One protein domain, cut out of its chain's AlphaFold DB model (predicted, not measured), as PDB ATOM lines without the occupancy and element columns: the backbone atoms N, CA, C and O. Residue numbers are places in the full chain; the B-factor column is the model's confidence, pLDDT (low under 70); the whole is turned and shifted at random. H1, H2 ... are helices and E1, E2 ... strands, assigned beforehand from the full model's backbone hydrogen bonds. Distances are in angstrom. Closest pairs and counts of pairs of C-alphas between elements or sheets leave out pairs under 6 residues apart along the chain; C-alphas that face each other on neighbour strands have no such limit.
ATOM      1  N   THR A 221       9.598  47.904 118.276       88.25
ATOM      2  CA  THR A 221      10.173  46.675 117.725       88.25
ATOM      3  C   THR A 221      10.228  46.746 116.206       88.25
ATOM      4  O   THR A 221       9.542  47.571 115.595       88.25
ATOM      5  N   SER A 222      11.047  45.892 115.600       87.12
ATOM      6  CA  SER A 222      11.045  45.700 114.152       87.12
ATOM      7  C   SER A 222       9.986  44.673 113.741       87.12
ATOM      8  O   SER A 222       9.527  43.879 114.566       87.12
ATOM      9  N   PHE A 223       9.610  44.675 112.461       86.12
ATOM     10  CA  PHE A 223       8.678  43.695 111.897       86.12
ATOM     11  C   PHE A 223       9.148  42.247 112.092       86.12
ATOM     12  O   PHE A 223       8.351  41.380 112.443       86.12
ATOM     13  N   TRP A 224      10.448  42.005 111.933       85.31
ATOM     14  CA  TRP A 224      11.048  40.670 111.985       85.31
ATOM     15  C   TRP A 224      11.090  40.070 113.393       85.31
ATOM     16  O   TRP A 224      11.116  38.852 113.537       85.31
ATOM     17  N   ASP A 225      11.037  40.913 114.425       86.88
ATOM     18  CA  ASP A 225      11.006  40.490 115.831       86.88
ATOM     19  C   ASP A 225       9.590  40.112 116.317       86.88
ATOM     20  O   ASP A 225       9.410  39.705 117.469       86.88
ATOM     21  N   LEU A 226       8.559  40.288 115.481       88.12
ATOM     22  CA  LEU A 226       7.175  39.970 115.834       88.12
ATOM     23  C   LEU A 226       6.880  38.467 115.769       88.12
ATOM     24  O   LEU A 226       7.515  37.722 115.030       88.12
ATOM     25  N   ASP A 227       5.837  38.038 116.482       88.94
ATOM     26  CA  ASP A 227       5.250  36.698 116.349       88.94
ATOM     27  C   ASP A 227       4.895  36.417 114.867       88.94
ATOM     28  O   ASP A 227       4.208  37.248 114.257       88.94
ATOM     29  N   PRO A 228       5.311  35.269 114.289       89.06
ATOM     30  CA  PRO A 228       5.028  34.910 112.898       89.06
ATOM     31  C   PRO A 228       3.554  35.056 112.502       89.06
ATOM     32  O   PRO A 228       3.252  35.514 111.401       89.06
ATOM     33  N   LYS A 229       2.619  34.759 113.412       88.31
ATOM     34  CA  LYS A 229       1.181  34.891 113.140       88.31
ATOM     35  C   LYS A 229       0.749  36.353 112.999       88.31
ATOM     36  O   LYS A 229      -0.138  36.671 112.212       88.31
ATOM     37  N   ILE A 230       1.381  37.269 113.735       89.94
ATOM     38  CA  ILE A 230       1.143  38.716 113.593       89.94
ATOM     39  C   ILE A 230       1.728  39.215 112.270       89.94
ATOM     40  O   ILE A 230       1.083  40.020 111.592       89.94
ATOM     41  N   GLN A 231       2.910  38.721 111.887       88.88
ATOM     42  CA  GLN A 231       3.532  39.044 110.600       88.88
ATOM     43  C   GLN A 231       2.627  38.626 109.431       88.88
ATOM     44  O   GLN A 231       2.352  39.430 108.542       88.88
ATOM     45  N   GLU A 232       2.088  37.406 109.475       87.69
ATOM     46  CA  GLU A 232       1.146  36.896 108.477       87.69
ATOM     47  C   GLU A 232      -0.119  37.765 108.397       87.69
ATOM     48  O   GLU A 232      -0.480  38.250 107.323       87.69
ATOM     49  N   LEU A 233      -0.749  38.057 109.543       86.94
ATOM     50  CA  LEU A 233      -1.940  38.909 109.604       86.94
ATOM     51  C   LEU A 233      -1.695  40.299 109.011       86.94
ATOM     52  O   LEU A 233      -2.573  40.837 108.330       86.94
ATOM     53  N   ARG A 234      -0.518  40.888 109.255       85.44
ATOM     54  CA  ARG A 234      -0.117  42.193 108.713       85.44
ATOM     55  C   ARG A 234       0.081  42.156 107.191       85.44
ATOM     56  O   ARG A 234      -0.180  43.178 106.554       85.44
ATOM     57  N   ARG A 235       0.459  41.009 106.614       83.62
ATOM     58  CA  ARG A 235       0.706  40.825 105.171       83.62
ATOM     59  C   ARG A 235      -0.529  40.501 104.329       83.62
ATOM     60  O   ARG A 235      -0.490  40.754 103.133       83.62
ATOM     61  N   LEU A 236      -1.628  40.032 104.930       80.19
ATOM     62  CA  LEU A 236      -2.830  39.517 104.233       80.19
ATOM     63  C   LEU A 236      -3.400  40.354 103.066       80.19
ATOM     64  O   LEU A 236      -4.115  39.815 102.231       80.19
ATOM     65  N   ASP A 237      -3.160  41.658 103.021       75.00
ATOM     66  CA  ASP A 237      -3.710  42.586 102.023       75.00
ATOM     67  C   ASP A 237      -2.654  43.573 101.496       75.00
ATOM     68  O   ASP A 237      -2.985  44.651 100.989       75.00
ATOM     69  N   THR A 238      -1.377  43.227 101.668       72.75
ATOM     70  CA  THR A 238      -0.266  44.004 101.122       72.75
ATOM     71  C   THR A 238      -0.121  43.646  99.648       72.75
ATOM     72  O   THR A 238      -0.084  42.472  99.287       72.75
ATOM     73  N   LEU A 239      -0.103  44.658  98.777       67.81
ATOM     74  CA  LEU A 239       0.075  44.443  97.343       67.81
ATOM     75  C   LEU A 239       1.513  43.970  97.069       67.81
ATOM     76  O   LEU A 239       2.446  44.616  97.558       67.81
ATOM     77  N   PRO A 240       1.708  42.912  96.259       64.75
ATOM     78  CA  PRO A 240       3.040  42.460  95.870       64.75
ATOM     79  C   PRO A 240       3.860  43.607  95.260       64.75
ATOM     80  O   PRO A 240       3.380  44.308  94.367       64.75
ATOM     81  N   GLY A 241       5.085  43.822  95.750       62.84
ATOM     82  CA  GLY A 241       5.999  44.872  95.267       62.84
ATOM     83  C   GLY A 241       5.810  46.269  95.882       62.84
ATOM     84  O   GLY A 241       6.602  47.170  95.602       62.84
ATOM     85  N   LEU A 242       4.806  46.469  96.745       65.31
ATOM     86  CA  LEU A 242       4.602  47.703  97.524       65.31
ATOM     87  C   LEU A 242       4.738  47.464  99.035       65.31
ATOM     88  O   LEU A 242       4.147  48.183  99.843       65.31
ATOM     89  N   GLU A 243       5.524  46.460  99.414       65.81
ATOM     90  CA  GLU A 243       5.780  46.112 100.808       65.81
ATOM     91  C   GLU A 243       6.482  47.283 101.510       65.81
ATOM     92  O   GLU A 243       7.591  47.701 101.172       65.81
ATOM     93  N   VAL A 244       5.775  47.886 102.467       63.91
ATOM     94  CA  VAL A 244       6.287  49.013 103.264       63.91
ATOM     95  C   VAL A 244       7.302  48.519 104.300       63.91
ATOM     96  O   VAL A 244       8.144  49.294 104.749       63.91
ATOM     97  N   GLU A 245       7.258  47.227 104.638       61.66
ATOM     98  CA  GLU A 245       8.155  46.573 105.593       61.66
ATOM     99  C   GLU A 245       9.636  46.745 105.215       61.66
ATOM    100  O   GLU A 245      10.444  47.124 106.068       61.66
ATOM    101  N   ASP A 246       9.966  46.605 103.927       60.16
ATOM    102  CA  ASP A 246      11.330  46.751 103.392       60.16
ATOM    103  C   ASP A 246      11.871  48.187 103.474       60.16
ATOM    104  O   ASP A 246      13.072  48.423 103.337       60.16
ATOM    105  N   ARG A 247      11.000  49.170 103.733       66.50
ATOM    106  CA  ARG A 247      11.365  50.589 103.876       66.50
ATOM    107  C   ARG A 247      11.568  51.012 105.335       66.50
ATOM    108  O   ARG A 247      11.762  52.200 105.590       66.50
ATOM    109  N   GLY A 248      11.533  50.067 106.279       70.56
ATOM    110  CA  GLY A 248      11.767  50.317 107.703       70.56
ATOM    111  C   GLY A 248      10.510  50.729 108.472       70.56
ATOM    112  O   GLY A 248      10.436  51.833 109.015       70.56
ATOM    113  N   GLU A 249       9.514  49.840 108.554       81.50
ATOM    114  CA  GLU A 249       8.334  50.048 109.406       81.50
ATOM    115  C   GLU A 249       8.728  50.069 110.898       81.50
ATOM    116  O   GLU A 249       9.320  49.124 111.421       81.50
ATOM    117  N   THR A 250       8.386  51.153 111.605       84.12
ATOM    118  CA  THR A 250       8.550  51.243 113.067       84.12
ATOM    119  C   THR A 250       7.266  50.795 113.748       84.12
ATOM    120  O   THR A 250       6.223  51.426 113.574       84.12
ATOM    121  N   ILE A 251       7.341  49.739 114.560       90.25
ATOM    122  CA  ILE A 251       6.156  49.116 115.153       90.25
ATOM    123  C   ILE A 251       6.045  49.483 116.628       90.25
ATOM    124  O   ILE A 251       6.988  49.322 117.405       90.25
ATOM    125  N   PHE A 252       4.865  49.961 117.018       92.31
ATOM    126  CA  PHE A 252       4.525  50.254 118.405       92.31
ATOM    127  C   PHE A 252       3.897  49.025 119.056       92.31
ATOM    128  O   PHE A 252       2.794  48.613 118.696       92.31
ATOM    129  N   CYS A 253       4.570  48.459 120.051       91.69
ATOM    130  CA  CYS A 253       4.041  47.350 120.827       91.69
ATOM    131  C   CYS A 253       3.559  47.837 122.185       91.69
ATOM    132  O   CYS A 253       4.350  48.231 123.041       91.69
ATOM    133  N   TYR A 254       2.250  47.743 122.399       92.69
ATOM    134  CA  TYR A 254       1.629  47.954 123.697       92.69
ATOM    135  C   TYR A 254       1.166  46.611 124.265       92.69
ATOM    136  O   TYR A 254       0.327  45.924 123.684       92.69
ATOM    137  N   LYS A 255       1.729  46.229 125.411       91.00
ATOM    138  CA  LYS A 255       1.380  45.016 126.146       91.00
ATOM    139  C   LYS A 255       0.710  45.399 127.452       91.00
ATOM    140  O   LYS A 255       1.295  46.102 128.272       91.00
ATOM    141  N   ARG A 256      -0.479  44.855 127.683       91.44
ATOM    142  CA  ARG A 256      -1.211  45.022 128.934       91.44
ATOM    143  C   ARG A 256      -1.555  43.667 129.530       91.44
ATOM    144  O   ARG A 256      -2.086  42.803 128.841       91.44
ATOM    145  N   ARG A 257      -1.255  43.491 130.816       91.19
ATOM    146  CA  ARG A 257      -1.602  42.306 131.603       91.19
ATOM    147  C   ARG A 257      -2.499  42.721 132.757       91.19
ATOM    148  O   ARG A 257      -2.078  43.498 133.609       91.19
ATOM    149  N   ILE A 258      -3.708  42.175 132.793       91.06
ATOM    150  CA  ILE A 258      -4.681  42.424 133.857       91.06
ATOM    151  C   ILE A 258      -4.787  41.164 134.701       91.06
ATOM    152  O   ILE A 258      -4.940  40.064 134.181       91.06
ATOM    153  N   THR A 259      -4.686  41.328 136.012       91.00
ATOM    154  CA  THR A 259      -4.865  40.257 136.987       91.00
ATOM    155  C   THR A 259      -5.952  40.686 137.954       91.00
ATOM    156  O   THR A 259      -5.791  41.684 138.659       91.00
ATOM    157  N   LEU A 260      -7.049  39.937 137.989       89.25
ATOM    158  CA  LEU A 260      -8.152  40.160 138.918       89.25
ATOM    159  C   LEU A 260      -8.056  39.181 140.083       89.25
ATOM    160  O   LEU A 260      -7.756  38.003 139.901       89.25
ATOM    161  N   PHE A 261      -8.318  39.672 141.288       89.44
ATOM    162  CA  PHE A 261      -8.389  38.848 142.483       89.44
ATOM    163  C   PHE A 261      -9.832  38.384 142.664       89.44
ATOM    164  O   PHE A 261     -10.713  39.171 143.005       89.44
ATOM    165  N   SER A 262     -10.075  37.095 142.435       84.00
ATOM    166  CA  SER A 262     -11.418  36.504 142.445       84.00
ATOM    167  C   SER A 262     -12.154  36.724 143.771       84.00
ATOM    168  O   SER A 262     -13.287  37.197 143.772       84.00
ATOM    169  N   ALA A 263     -11.505  36.461 144.909       84.81
ATOM    170  CA  ALA A 263     -12.122  36.561 146.234       84.81
ATOM    171  C   ALA A 263     -12.753  37.941 146.547       84.81
ATOM    172  O   ALA A 263     -13.936  37.986 146.897       84.81
ATOM    173  N   PRO A 264     -12.038  39.083 146.435       82.81
ATOM    174  CA  PRO A 264     -12.646  40.391 146.673       82.81
ATOM    175  C   PRO A 264     -13.670  40.779 145.599       82.81
ATOM    176  O   PRO A 264     -14.662  41.423 145.939       82.81
ATOM    177  N   VAL A 265     -13.474  40.368 144.339       83.81
ATOM    178  CA  VAL A 265     -14.419  40.650 143.248       83.81
ATOM    179  C   VAL A 265     -15.761  39.968 143.504       83.81
ATOM    180  O   VAL A 265     -16.776  40.654 143.565       83.81
ATOM    181  N   PHE A 266     -15.789  38.658 143.760       82.19
ATOM    182  CA  PHE A 266     -17.042  37.940 144.026       82.19
ATOM    183  C   PHE A 266     -17.748  38.420 145.300       82.19
ATOM    184  O   PHE A 266     -18.976  38.444 145.352       82.19
ATOM    185  N   LYS A 267     -16.989  38.851 146.316       84.50
ATOM    186  CA  LYS A 267     -17.552  39.357 147.576       84.50
ATOM    187  C   LYS A 267     -18.227  40.725 147.434       84.50
ATOM    188  O   LYS A 267     -19.212  40.980 148.118       84.50
ATOM    189  N   LEU A 268     -17.674  41.618 146.614       81.00
ATOM    190  CA  LEU A 268     -18.144  43.006 146.493       81.00
ATOM    191  C   LEU A 268     -19.050  43.225 145.274       81.00
ATOM    192  O   LEU A 268     -19.934  44.077 145.312       81.00
ATOM    193  N   HIS A 269     -18.860  42.431 144.219       80.06
ATOM    194  CA  HIS A 269     -19.453  42.624 142.895       80.06
ATOM    195  C   HIS A 269     -20.142  41.363 142.364       80.06
ATOM    196  O   HIS A 269     -20.010  41.012 141.196       80.06
ATOM    197  N   SER A 270     -20.943  40.697 143.196       75.94
ATOM    198  CA  SER A 270     -21.689  39.483 142.812       75.94
ATOM    199  C   SER A 270     -22.695  39.676 141.664       75.94
ATOM    200  O   SER A 270     -23.150  38.704 141.072       75.94
ATOM    201  N   ARG A 271     -23.050  40.928 141.345       75.06
ATOM    202  CA  ARG A 271     -24.005  41.298 140.285       75.06
ATOM    203  C   ARG A 271     -23.350  41.579 138.928       75.06
ATOM    204  O   ARG A 271     -24.063  41.855 137.969       75.06
ATOM    205  N   ILE A 272     -22.018  41.581 138.848       73.25
ATOM    206  CA  ILE A 272     -21.282  41.933 137.630       73.25
ATOM    207  C   ILE A 272     -20.944  40.655 136.858       73.25
ATOM    208  O   ILE A 272     -20.337  39.740 137.404       73.25
ATOM    209  N   SER A 273     -21.323  40.604 135.579       73.12
ATOM    210  CA  SER A 273     -21.076  39.460 134.690       73.12
ATOM    211  C   SER A 273     -19.706  39.491 134.007       73.12
ATOM    212  O   SER A 273     -19.237  38.462 133.528       73.12
ATOM    213  N   GLY A 274     -19.052  40.651 133.954       76.06
ATOM    214  CA  GLY A 274     -17.750  40.792 133.314       76.06
ATOM    215  C   GLY A 274     -17.130  42.171 133.506       76.06
ATOM    216  O   GLY A 274     -17.791  43.127 133.912       76.06
ATOM    217  N   LEU A 275     -15.837  42.265 133.202       80.25
ATOM    218  CA  LEU A 275     -15.101  43.522 133.177       80.25
ATOM    219  C   LEU A 275     -15.083  44.052 131.744       80.25
ATOM    220  O   LEU A 275     -14.613  43.364 130.841       80.25
ATOM    221  N   ASN A 276     -15.557  45.281 131.548       85.69
ATOM    222  CA  ASN A 276     -15.362  45.981 130.285       85.69
ATOM    223  C   ASN A 276     -14.112  46.853 130.372       85.69
ATOM    224  O   ASN A 276     -13.959  47.648 131.301       85.69
ATOM    225  N   ASP A 277     -13.238  46.712 129.389       84.25
ATOM    226  CA  ASP A 277     -11.976  47.420 129.332       84.25
ATOM    227  C   ASP A 277     -11.901  48.274 128.069       84.25
ATOM    228  O   ASP A 277     -11.971  47.777 126.946       84.25
ATOM    229  N   ILE A 278     -11.759  49.583 128.267       86.81
ATOM    230  CA  ILE A 278     -11.798  50.568 127.192       86.81
ATOM    231  C   ILE A 278     -10.383  51.072 126.918       86.81
ATOM    232  O   ILE A 278      -9.866  51.942 127.626       86.81
ATOM    233  N   LEU A 279      -9.795  50.582 125.829       86.38
ATOM    234  CA  LEU A 279      -8.560  51.115 125.263       86.38
ATOM    235  C   LEU A 279      -8.845  52.389 124.470       86.38
ATOM    236  O   LEU A 279      -9.723  52.422 123.612       86.38
ATOM    237  N   ARG A 280      -8.078  53.447 124.741       88.19
ATOM    238  CA  ARG A 280      -8.151  54.710 123.997       88.19
ATOM    239  C   ARG A 280      -6.798  54.999 123.378       88.19
ATOM    240  O   ARG A 280      -5.837  55.259 124.095       88.19
ATOM    241  N   PHE A 281      -6.746  54.979 122.052       85.69
ATOM    242  CA  PHE A 281      -5.556  55.335 121.293       85.69
ATOM    243  C   PHE A 281      -5.759  56.697 120.629       85.69
ATOM    244  O   PHE A 281      -6.715  56.890 119.880       85.69
ATOM    245  N   ASN A 282      -4.883  57.658 120.926       89.69
ATOM    246  CA  ASN A 282      -4.960  59.002 120.365       89.69
ATOM    247  C   ASN A 282      -3.965  59.153 119.210       89.69
ATOM    248  O   ASN A 282      -2.758  59.208 119.430       89.69
ATOM    249  N   VAL A 283      -4.486  59.286 117.990       90.06
ATOM    250  CA  VAL A 283      -3.679  59.459 116.771       90.06
ATOM    251  C   VAL A 283      -3.335  60.915 116.462       90.06
ATOM    252  O   VAL A 283      -2.545  61.155 115.558       90.06
ATOM    253  N   LYS A 284      -3.882  61.903 117.185       90.50
ATOM    254  CA  LYS A 284      -3.794  63.332 116.820       90.50
ATOM    255  C   LYS A 284      -2.362  63.798 116.550       90.50
ATOM    256  O   LYS A 284      -2.123  64.488 115.567       90.50
ATOM    257  N   HIS A 285      -1.411  63.391 117.389       88.00
ATOM    258  CA  HIS A 285      -0.002  63.761 117.230       88.00
ATOM    259  C   HIS A 285       0.669  63.132 116.001       88.00
ATOM    260  O   HIS A 285       1.658  63.668 115.516       88.00
ATOM    261  N   MET A 286       0.141  62.019 115.487       85.69
ATOM    262  CA  MET A 286       0.614  61.403 114.244       85.69
ATOM    263  C   MET A 286       0.076  62.144 113.012       85.69
ATOM    264  O   MET A 286       0.727  62.147 111.973       85.69
ATOM    265  N   LEU A 287      -1.088  62.796 113.127       90.94
ATOM    266  CA  LEU A 287      -1.736  63.494 112.010       90.94
ATOM    267  C   LEU A 287      -1.078  64.838 111.678       90.94
ATOM    268  O   LEU A 287      -1.123  65.272 110.531       90.94
ATOM    269  N   THR A 288      -0.458  65.506 112.657       88.38
ATOM    270  CA  THR A 288       0.076  66.872 112.488       88.38
ATOM    271  C   THR A 288       1.213  66.974 111.477       88.38
ATOM    272  O   THR A 288       1.469  68.057 110.967       88.38
ATOM    273  N   LYS A 289       1.898  65.862 111.198       86.31
ATOM    274  CA  LYS A 289       3.004  65.790 110.234       86.31
ATOM    275  C   LYS A 289       2.590  65.196 108.884       86.31
ATOM    276  O   LYS A 289       3.458  64.904 108.072       86.31
ATOM    277  N   MET A 290       1.295  64.962 108.663       90.31
ATOM    278  CA  MET A 290       0.795  64.466 107.381       90.31
ATOM    279  C   MET A 290       0.685  65.602 106.363       90.31
ATOM    280  O   MET A 290       0.367  66.736 106.729       90.31
ATOM    281  N   ASP A 291       0.892  65.255 105.090       89.81
ATOM    282  CA  ASP A 291       0.673  66.157 103.953       89.81
ATOM    283  C   ASP A 291      -0.776  66.657 103.859       89.81
ATOM    284  O   ASP A 291      -1.679  66.171 104.552       89.81
ATOM    285  N   GLU A 292      -0.996  67.606 102.946       88.88
ATOM    286  CA  GLU A 292      -2.315  68.148 102.646       88.88
ATOM    287  C   GLU A 292      -3.356  67.034 102.414       88.88
ATOM    288  O   GLU A 292      -3.109  66.064 101.689       88.88
ATOM    289  N   PRO A 293      -4.546  67.144 103.033       88.12
ATOM    290  CA  PRO A 293      -5.518  66.059 103.062       88.12
ATOM    291  C   PRO A 293      -6.187  65.805 101.710       88.12
ATOM    292  O   PRO A 293      -6.829  64.768 101.551       88.12
ATOM    293  N   PHE A 294      -6.064  66.726 100.752       89.69
ATOM    294  CA  PHE A 294      -6.668  66.628  99.430       89.69
ATOM    295  C   PHE A 294      -5.693  67.101  98.359       89.69
ATOM    296  O   PHE A 294      -5.051  68.132  98.528       89.69
ATOM    297  N   HIS A 295      -5.653  66.389  97.237       90.31
ATOM    298  CA  HIS A 295      -4.938  66.813  96.040       90.31
ATOM    299  C   HIS A 295      -5.891  66.878  94.852       90.31
ATOM    300  O   HIS A 295      -6.778  66.036  94.704       90.31
ATOM    301  N   GLU A 296      -5.698  67.872  93.991       90.69
ATOM    302  CA  GLU A 296      -6.398  67.944  92.713       90.69
ATOM    303  C   GLU A 296      -5.699  67.048  91.696       90.69
ATOM    304  O   GLU A 296      -4.564  67.309  91.297       90.69
ATOM    305  N   ILE A 297      -6.385  65.995  91.257       92.38
ATOM    306  CA  ILE A 297      -5.878  65.089  90.230       92.38
ATOM    307  C   ILE A 297      -6.619  65.385  88.920       92.38
ATOM    308  O   ILE A 297      -7.857  65.356  88.904       92.38
ATOM    309  N   PRO A 298      -5.908  65.695  87.820       90.44
ATOM    310  CA  PRO A 298      -6.537  65.826  86.516       90.44
ATOM    311  C   PRO A 298      -7.040  64.457  86.043       90.44
ATOM    312  O   PRO A 298      -6.328  63.459  86.117       90.44
ATOM    313  N   PHE A 299      -8.265  64.413  85.533       91.75
ATOM    314  CA  PHE A 299      -8.863  63.230  84.925       91.75
ATOM    315  C   PHE A 299      -9.705  63.633  83.712       91.75
ATOM    316  O   PHE A 299     -10.151  64.776  83.595       91.75
ATOM    317  N   ILE A 300      -9.922  62.695  82.795       91.25
ATOM    318  CA  ILE A 300     -10.794  62.910  81.638       91.25
ATOM    319  C   ILE A 300     -12.194  62.442  82.011       91.25
ATOM    320  O   ILE A 300     -12.376  61.307  82.458       91.25
ATOM    321  N   ARG A 301     -13.191  63.311  81.833       86.06
ATOM    322  CA  ARG A 301     -14.581  62.945  82.100       86.06
ATOM    323  C   ARG A 301     -15.140  62.123  80.917       86.06
ATOM    324  O   ARG A 301     -15.044  62.600  79.785       86.06
ATOM    325  N   PRO A 302     -15.713  60.918  81.134       85.94
ATOM    326  CA  PRO A 302     -16.121  60.028  80.035       85.94
ATOM    327  C   PRO A 302     -17.232  60.576  79.126       85.94
ATOM    328  O   PRO A 302     -17.308  60.209  77.962       85.94
ATOM    329  N   ASP A 303     -18.090  61.444  79.659       87.88
ATOM    330  CA  ASP A 303     -19.251  62.053  78.990       87.88
ATOM    331  C   ASP A 303     -18.881  63.198  78.027       87.88
ATOM    332  O   ASP A 303     -19.500  63.372  76.984       87.88
ATOM    333  N   THR A 304     -17.879  64.000  78.383       86.88
ATOM    334  CA  THR A 304     -17.529  65.266  77.720       86.88
ATOM    335  C   THR A 304     -16.152  65.220  77.069       86.88
ATOM    336  O   THR A 304     -15.815  66.139  76.324       86.88
ATOM    337  N   LEU A 305     -15.348  64.187  77.363       87.31
ATOM    338  CA  LEU A 305     -13.963  64.006  76.907       87.31
ATOM    339  C   LEU A 305     -13.049  65.210  77.207       87.31
ATOM    340  O   LEU A 305     -12.012  65.396  76.574       87.31
ATOM    341  N   ARG A 306     -13.418  66.036  78.194       89.50
ATOM    342  CA  ARG A 306     -12.634  67.192  78.643       89.50
ATOM    343  C   ARG A 306     -11.844  66.863  79.903       89.50
ATOM    344  O   ARG A 306     -12.266  66.050  80.729       89.50
ATOM    345  N   ILE A 307     -10.711  67.547  80.058       89.31
ATOM    346  CA  ILE A 307      -9.918  67.507  81.286       89.31
ATOM    347  C   ILE A 307     -10.706  68.226  82.383       89.31
ATOM    348  O   ILE A 307     -11.061  69.396  82.249       89.31
ATOM    349  N   SER A 308     -10.951  67.520  83.478       89.06
ATOM    350  CA  SER A 308     -11.502  68.050  84.719       89.06
ATOM    351  C   SER A 308     -10.527  67.750  85.852       89.06
ATOM    352  O   SER A 308      -9.739  66.810  85.771       89.06
ATOM    353  N   ARG A 309     -10.565  68.529  86.931       89.50
ATOM    354  CA  ARG A 309      -9.825  68.207  88.159       89.50
ATOM    355  C   ARG A 309     -10.777  67.614  89.182       89.50
ATOM    356  O   ARG A 309     -11.884  68.120  89.350       89.50
ATOM    357  N   LEU A 310     -10.363  66.525  89.823       89.81
ATOM    358  CA  LEU A 310     -11.087  65.912  90.930       89.81
ATOM    359  C   LEU A 310     -10.289  66.110  92.209       89.81
ATOM    360  O   LEU A 310      -9.095  65.814  92.252       89.81
ATOM    361  N   GLN A 311     -10.956  66.576  93.257       89.94
ATOM    362  CA  GLN A 311     -10.360  66.640  94.579       89.94
ATOM    363  C   GLN A 311     -10.364  65.236  95.194       89.94
ATOM    364  O   GLN A 311     -11.416  64.697  95.536       89.94
ATOM    365  N   VAL A 312      -9.185  64.631  95.315       90.69
ATOM    366  CA  VAL A 312      -9.011  63.271  95.834       90.69
ATOM    367  C   VAL A 312      -8.372  63.333  97.221       90.69
ATOM    368  O   VAL A 312      -7.350  64.005  97.389       90.69
ATOM    369  N   PRO A 313      -8.941  62.656  98.236       89.56
ATOM    370  CA  PRO A 313      -8.350  62.634  99.565       89.56
ATOM    371  C   PRO A 313      -7.045  61.831  99.569       89.56
ATOM    372  O   PRO A 313      -7.016  60.676  99.137       89.56
ATOM    373  N   LYS A 314      -5.981  62.410 100.128       91.94
ATOM    374  CA  LYS A 314      -4.749  61.675 100.427       91.94
ATOM    375  C   LYS A 314      -4.929  60.905 101.725       91.94
ATOM    376  O   LYS A 314      -5.245  61.490 102.761       91.94
ATOM    377  N   ILE A 315      -4.741  59.591 101.657       91.88
ATOM    378  CA  ILE A 315      -4.960  58.686 102.784       91.88
ATOM    379  C   ILE A 315      -3.677  57.966 103.187       91.88
ATOM    380  O   ILE A 315      -2.833  57.644 102.355       91.88
ATOM    381  N   TYR A 316      -3.584  57.673 104.476       90.31
ATOM    382  CA  TYR A 316      -2.527  56.892 105.094       90.31
ATOM    383  C   TYR A 316      -3.153  55.719 105.845       90.31
ATOM    384  O   TYR A 316      -4.239  55.841 106.417       90.31
ATOM    385  N   HIS A 317      -2.468  54.581 105.855       89.56
ATOM    386  CA  HIS A 317      -2.931  53.381 106.544       89.56
ATOM    387  C   HIS A 317      -2.133  53.167 107.823       89.56
ATOM    388  O   HIS A 317      -0.914  53.045 107.784       89.56
ATOM    389  N   LEU A 318      -2.835  53.086 108.951       90.31
ATOM    390  CA  LEU A 318      -2.274  52.641 110.218       90.31
ATOM    391  C   LEU A 318      -2.848  51.260 110.546       90.31
ATOM    392  O   LEU A 318      -4.053  51.112 110.759       90.31
ATOM    393  N   ASN A 319      -1.984  50.248 110.559       90.56
ATOM    394  CA  ASN A 319      -2.363  48.881 110.897       90.56
ATOM    395  C   ASN A 319      -2.310  48.680 112.412       90.56
ATOM    396  O   ASN A 319      -1.318  49.008 113.058       90.56
ATOM    397  N   VAL A 320      -3.375  48.113 112.969       92.25
ATOM    398  CA  VAL A 320      -3.493  47.795 114.393       92.25
ATOM    399  C   VAL A 320      -3.849  46.322 114.517       92.25
ATOM    400  O   VAL A 320      -4.886  45.886 114.020       92.25
ATOM    401  N   VAL A 321      -2.986  45.551 115.173       92.69
ATOM    402  CA  VAL A 321      -3.224  44.130 115.441       92.69
ATOM    403  C   VAL A 321      -3.370  43.933 116.943       92.69
ATOM    404  O   VAL A 321      -2.469  44.263 117.713       92.69
ATOM    405  N   PHE A 322      -4.508  43.389 117.356       92.31
ATOM    406  CA  PHE A 322      -4.772  42.979 118.726       92.31
ATOM    407  C   PHE A 322      -4.516  41.485 118.875       92.31
ATOM    408  O   PHE A 322      -4.973  40.683 118.063       92.31
ATOM    409  N   ARG A 323      -3.810  41.122 119.946       92.06
ATOM    410  CA  ARG A 323      -3.632  39.744 120.404       92.06
ATOM    411  C   ARG A 323      -4.142  39.660 121.835       92.06
ATOM    412  O   ARG A 323      -3.547  40.256 122.735       92.06
ATOM    413  N   PHE A 324      -5.213  38.909 122.039       91.12
ATOM    414  CA  PHE A 324      -5.774  38.616 123.351       91.12
ATOM    415  C   PHE A 324      -5.422  37.181 123.725       91.12
ATOM    416  O   PHE A 324      -5.553  36.277 122.908       91.12
ATOM    417  N   SER A 325      -4.949  36.978 124.947       90.69
ATOM    418  CA  SER A 325      -4.617  35.652 125.470       90.69
ATOM    419  C   SER A 325      -4.893  35.621 126.963       90.69
ATOM    420  O   SER A 325      -4.569  36.594 127.656       90.69
ATOM    421  N   VAL A 326      -5.429  34.510 127.453       88.88
ATOM    422  CA  VAL A 326      -5.588  34.258 128.885       88.88
ATOM    423  C   VAL A 326      -4.358  33.503 129.382       88.88
ATOM    424  O   VAL A 326      -3.835  32.611 128.726       88.88
ATOM    425  N   GLU A 327      -3.820  33.909 130.527       82.69
ATOM    426  CA  GLU A 327      -2.649  33.239 131.089       82.69
ATOM    427  C   GLU A 327      -3.043  31.853 131.614       82.69
ATOM    428  O   GLU A 327      -3.952  31.748 132.433       82.69
ATOM    429  N   GLY A 328      -2.352  30.810 131.146       79.38
ATOM    430  CA  GLY A 328      -2.680  29.415 131.461       79.38
ATOM    431  C   GLY A 328      -3.649  28.752 130.478       79.38
ATOM    432  O   GLY A 328      -3.917  27.567 130.630       79.38
ATOM    433  N   ASP A 329      -4.127  29.483 129.469       82.31
ATOM    434  CA  ASP A 329      -4.922  28.947 128.366       82.31
ATOM    435  C   ASP A 329      -4.332  29.446 127.038       82.31
ATOM    436  O   ASP A 329      -4.606  30.552 126.564       82.31
ATOM    437  N   GLU A 330      -3.430  28.637 126.481       71.19
ATOM    438  CA  GLU A 330      -2.755  28.933 125.215       71.19
ATOM    439  C   GLU A 330      -3.600  28.557 123.989       71.19
ATOM    440  O   GLU A 330      -3.259  28.954 122.874       71.19
ATOM    441  N   GLU A 331      -4.719  27.847 124.173       73.00
ATOM    442  CA  GLU A 331      -5.618  27.468 123.080       73.00
ATOM    443  C   GLU A 331      -6.536  28.636 122.687       73.00
ATOM    444  O   GLU A 331      -6.849  28.815 121.507       73.00
ATOM    445  N   THR A 332      -6.905  29.506 123.636       78.19
ATOM    446  CA  THR A 332      -7.808  30.644 123.395       78.19
ATOM    447  C   THR A 332      -7.079  31.958 123.077       78.19
ATOM    448  O   THR A 332      -7.349  33.018 123.651       78.19
ATOM    449  N   VAL A 333      -6.152  31.942 122.109       86.38
ATOM    450  CA  VAL A 333      -5.532  33.186 121.609       86.38
ATOM    451  C   VAL A 333      -6.353  33.781 120.466       86.38
ATOM    452  O   VAL A 333      -6.388  33.254 119.352       86.38
ATOM    453  N   LEU A 334      -6.965  34.937 120.722       88.81
ATOM    454  CA  LEU A 334      -7.766  35.668 119.747       88.81
ATOM    455  C   LEU A 334      -6.942  36.782 119.099       88.81
ATOM    456  O   LEU A 334      -6.313  37.595 119.779       88.81
ATOM    457  N   TYR A 335      -6.970  36.822 117.769       90.19
ATOM    458  CA  TYR A 335      -6.301  37.845 116.975       90.19
ATOM    459  C   TYR A 335      -7.335  38.674 116.216       90.19
ATOM    460  O   TYR A 335      -8.223  38.124 115.568       90.19
ATOM    461  N   GLU A 336      -7.189  39.995 116.247       89.69
ATOM    462  CA  GLU A 336      -8.002  40.910 115.446       89.69
ATOM    463  C   GLU A 336      -7.120  41.934 114.750       89.69
ATOM    464  O   GLU A 336      -6.241  42.533 115.366       89.69
ATOM    465  N   ARG A 337      -7.379  42.167 113.463       90.56
ATOM    466  CA  ARG A 337      -6.702  43.201 112.687       90.56
ATOM    467  C   ARG A 337      -7.682  44.295 112.296       90.56
ATOM    468  O   ARG A 337      -8.703  44.042 111.652       90.56
ATOM    469  N   LEU A 338      -7.319  45.521 112.640       91.06
ATOM    470  CA  LEU A 338      -7.968  46.737 112.186       91.06
ATOM    471  C   LEU A 338      -6.996  47.540 111.326       91.06
ATOM    472  O   LEU A 338      -5.799  47.621 111.606       91.06
ATOM    473  N   ARG A 339      -7.526  48.180 110.295       91.00
ATOM    474  CA  ARG A 339      -6.827  49.188 109.510       91.00
ATOM    475  C   ARG A 339      -7.551  50.509 109.699       91.00
ATOM    476  O   ARG A 339      -8.713  50.666 109.329       91.00
ATOM    477  N   LEU A 340      -6.846  51.464 110.287       92.56
ATOM    478  CA  LEU A 340      -7.311  52.836 110.410       92.56
ATOM    479  C   LEU A 340      -6.880  53.582 109.153       92.56
ATOM    480  O   LEU A 340      -5.692  53.622 108.825       92.56
ATOM    481  N   VAL A 341      -7.843  54.158 108.438       92.38
ATOM    482  CA  VAL A 341      -7.554  55.009 107.285       92.38
ATOM    483  C   VAL A 341      -7.598  56.453 107.740       92.38
ATOM    484  O   VAL A 341      -8.631  56.937 108.203       92.38
ATOM    485  N   LEU A 342      -6.459  57.123 107.639       93.50
ATOM    486  CA  LEU A 342      -6.202  58.429 108.224       93.50
ATOM    487  C   LEU A 342      -5.906  59.460 107.135       93.50
ATOM    488  O   LEU A 342      -5.365  59.126 106.085       93.50
ATOM    489  N   ASN A 343      -6.202  60.722 107.416       92.62
ATOM    490  CA  ASN A 343      -5.627  61.875 106.729       92.62
ATOM    491  C   ASN A 343      -5.316  62.972 107.761       92.62
ATOM    492  O   ASN A 343      -5.595  62.808 108.950       92.62
ATOM    493  N   GLN A 344      -4.800  64.118 107.315       92.12
ATOM    494  CA  GLN A 344      -4.473  65.233 108.209       92.12
ATOM    495  C   GLN A 344      -5.676  65.734 109.042       92.12
ATOM    496  O   GLN A 344      -5.495  66.235 110.150       92.12
ATOM    497  N   LYS A 345      -6.915  65.573 108.545       90.81
ATOM    498  CA  LYS A 345      -8.139  65.985 109.255       90.81
ATOM    499  C   LYS A 345      -8.577  64.998 110.338       90.81
ATOM    500  O   LYS A 345      -9.318  65.396 111.233       90.81
ATOM    501  N   GLY A 346      -8.165  63.731 110.277       91.50
ATOM    502  CA  GLY A 346      -8.628  62.724 111.229       91.50
ATOM    503  C   GLY A 346      -8.672  61.299 110.694       91.50
ATOM    504  O   GLY A 346      -8.141  60.970 109.631       91.50
ATOM    505  N   ILE A 347      -9.364  60.454 111.455       92.75
ATOM    506  CA  ILE A 347      -9.759  59.113 111.028       92.75
ATOM    507  C   ILE A 347     -10.886  59.270 110.006       92.75
ATOM    508  O   ILE A 347     -11.892  59.907 110.293       92.75
ATOM    509  N   GLN A 348     -10.699  58.719 108.810       91.81
ATOM    510  CA  GLN A 348     -11.697  58.739 107.738       91.81
ATOM    511  C   GLN A 348     -12.623  57.523 107.798       91.81
ATOM    512  O   GLN A 348     -13.779  57.608 107.398       91.81
ATOM    513  N   ARG A 349     -12.093  56.372 108.231       91.88
ATOM    514  CA  ARG A 349     -12.842  55.124 108.438       91.88
ATOM    515  C   ARG A 349     -11.997  54.079 109.159       91.88
ATOM    516  O   ARG A 349     -10.765  54.168 109.179       91.88
ATOM    517  N   VAL A 350     -12.675  53.058 109.677       92.56
ATOM    518  CA  VAL A 350     -12.065  51.872 110.278       92.56
ATOM    519  C   VAL A 350     -12.455  50.640 109.467       92.56
ATOM    520  O   VAL A 350     -13.631  50.386 109.207       92.56
ATOM    521  N   GLU A 351     -11.462  49.873 109.040       91.25
ATOM    522  CA  GLU A 351     -11.645  48.649 108.265       91.25
ATOM    523  C   GLU A 351     -11.257  47.448 109.131       91.25
ATOM    524  O   GLU A 351     -10.120  47.355 109.596       91.25
ATOM    525  N   ARG A 352     -12.194  46.523 109.364       88.88
ATOM    526  CA  ARG A 352     -11.889  45.239 110.008       88.88
ATOM    527  C   ARG A 352     -11.455  44.246 108.939       88.88
ATOM    528  O   ARG A 352     -12.200  44.006 107.985       88.88
ATOM    529  N   ILE A 353     -10.270  43.668 109.114       83.38
ATOM    530  CA  ILE A 353      -9.682  42.711 108.176       83.38
ATOM    531  C   ILE A 353      -9.771  41.331 108.814       83.38
ATOM    532  O   ILE A 353      -9.165  41.078 109.855       83.38
ATOM    533  N   SER A 354     -10.566  40.453 108.206       75.31
ATOM    534  CA  SER A 354     -10.729  39.076 108.678       75.31
ATOM    535  C   SER A 354      -9.804  38.117 107.919       75.31
ATOM    536  O   SER A 354      -9.496  38.382 106.750       75.31
ATOM    537  N   PRO A 355      -9.397  36.987 108.529       61.72
ATOM    538  CA  PRO A 355      -8.728  35.903 107.810       61.72
ATOM    539  C   PRO A 355      -9.612  35.471 106.627       61.72
ATOM    540  O   PRO A 355     -10.763  35.087 106.827       61.72
ATOM    541  N   GLY A 356      -9.122  35.638 105.394       56.03
ATOM    542  CA  GLY A 356      -9.902  35.456 104.157       56.03
ATOM    543  C   GLY A 356     -10.186  36.737 103.354       56.03
ATOM    544  O   GLY A 356     -10.957  36.693 102.401       56.03
ATOM    545  N   GLY A 357      -9.605  37.884 103.729       55.00
ATOM    546  CA  GLY A 357      -9.585  39.101 102.898       55.00
ATOM    547  C   GLY A 357     -10.902  39.885 102.832       55.00
ATOM    548  O   GLY A 357     -10.989  40.893 102.133       55.00
ATOM    549  N   LYS A 358     -11.938  39.469 103.572       56.50
ATOM    550  CA  LYS A 358     -13.198  40.218 103.663       56.50
ATOM    551  C   LYS A 358     -12.988  41.494 104.480       56.50
ATOM    552  O   LYS A 358     -12.669  41.431 105.669       56.50
ATOM    553  N   ILE A 359     -13.196  42.641 103.832       65.75
ATOM    554  CA  ILE A 359     -13.134  43.970 104.447       65.75
ATOM    555  C   ILE A 359     -14.539  44.360 104.897       65.75
ATOM    556  O   ILE A 359     -15.424  44.582 104.069       65.75
ATOM    557  N   GLN A 360     -14.739  44.490 106.207       69.94
ATOM    558  CA  GLN A 360     -15.958  45.080 106.755       69.94
ATOM    559  C   GLN A 360     -15.682  46.541 107.119       69.94
ATOM    560  O   GLN A 360     -14.845  46.831 107.977       69.94
ATOM    561  N   LYS A 361     -16.371  47.469 106.446       67.62
ATOM    562  CA  LYS A 361     -16.276  48.905 106.740       67.62
ATOM    563  C   LYS A 361     -17.104  49.222 107.981       67.62
ATOM    564  O   LYS A 361     -18.311  49.002 107.984       67.62
ATOM    565  N   MET A 362     -16.455  49.762 109.005       60.12
ATOM    566  CA  MET A 362     -17.114  50.379 110.149       60.12
ATOM    567  C   MET A 362     -16.986  51.895 109.977       60.12
ATOM    568  O   MET A 362     -15.879  52.430 109.871       60.12
ATOM    569  N   ILE A 363     -18.125  52.571 109.849       46.03
ATOM    570  CA  ILE A 363     -18.169  54.034 109.759       46.03
ATOM    571  C   ILE A 363     -17.862  54.582 111.159       46.03
ATOM    572  O   ILE A 363     -18.400  54.066 112.140       46.03
TER     573      ILE A 363
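AT A GLANCE: This is residues 221 to 363 of the 364 residues of an uncharacterized protein of Planctomycetes bacterium (UniProt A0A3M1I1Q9). The model is a long, loose rod built on a strongly twisted sheet of four strands, E4 to E7, with the hairpin of E2 and E3 making one end of its length. Residues 261 to 274, of which 262 to 268 belong to H2, stick out at the other end, past the strand E1, while H1 packs on one face of the sheet. The printed part has 143 residues, with three named helices and seven named strands in the order H1 E1 H2 H3 E2 E3 E4 E5 E6 E7; the class is mixed, helices and strands. The sheet runs E4, E5, E6, E7, antiparallel throughout. The whole is loose, with a radius of gyration of the C-alphas of 21.0 A and spans of 74 by 35 by 30 A.

IN THESE COORDINATES: H1 is residues 228 to 235, 10.6 A long, beginning at C-alpha 228 (5.028, 34.910, 112.898). E1, residues 251 to 260, is 29.1 A long. H2 is residues 262 to 268 and H3 residues 284 to 287. E2 is residues 294 to 300, 18.6 A long, and E3 residues 307 to 313, 19.0 A. E4, residues 316 to 326, is 33.0 A long. E5, residues 329 to 343, is the longest strand at 39.4 A and bends by 61 degrees at residue 332. E6 is residues 346 to 353, 20.3 A long. E7, residues 359 to 362, ends at C-alpha 362 (-17.114, 50.379, 110.149).

HOW THE PARTS SIT: E4, E5, E6 and E7 form a meander, each strand the antiparallel neighbour of the one before; E4 and E7 are the edge strands. N 320 and O 338 of the hairpin E4 and E5 are 2.8 A apart, N 339 and O 351 of the hairpin E5 and E6 2.8 A, and N 352 and O 360 of the hairpin E6 and E7 3.0 A, each within hydrogen-bond range. H1 is on the sheet at a height over the sheet of 9.7 A. It lies over E5 and only just over E4, on which 3 of its C-alphas fall, and runs along the strands, at 26 degrees to E5 on the local plane. The closest C-alphas of H1 and E5 are those of Leu 233 and Arg 337, 7.1 A apart. E1 pairs with no named strand but is near E4. H3 only grazes the sheet, with residues 284 to 287. E3 runs on into E4 across a break of 2 residues, at 30 degrees. In the hairpin E2 and E3, antiparallel at 149 degrees, N 297 and O 310 are 2.9 A apart. Every O i to N i+4 pair is within hydrogen-bond range in H1 and H2; H3 is too short for such a pair.

THE WHOLE: The C-alphas farthest apart, of Lys 267 and Leu 305, are 74.9 A apart. The printed part has no cut. The links H1 to E1 and H2 to H3 are long. The mean pLDDT of the printed part is 84.0, and residues 239 to 247 and 355 to 363 are under 70.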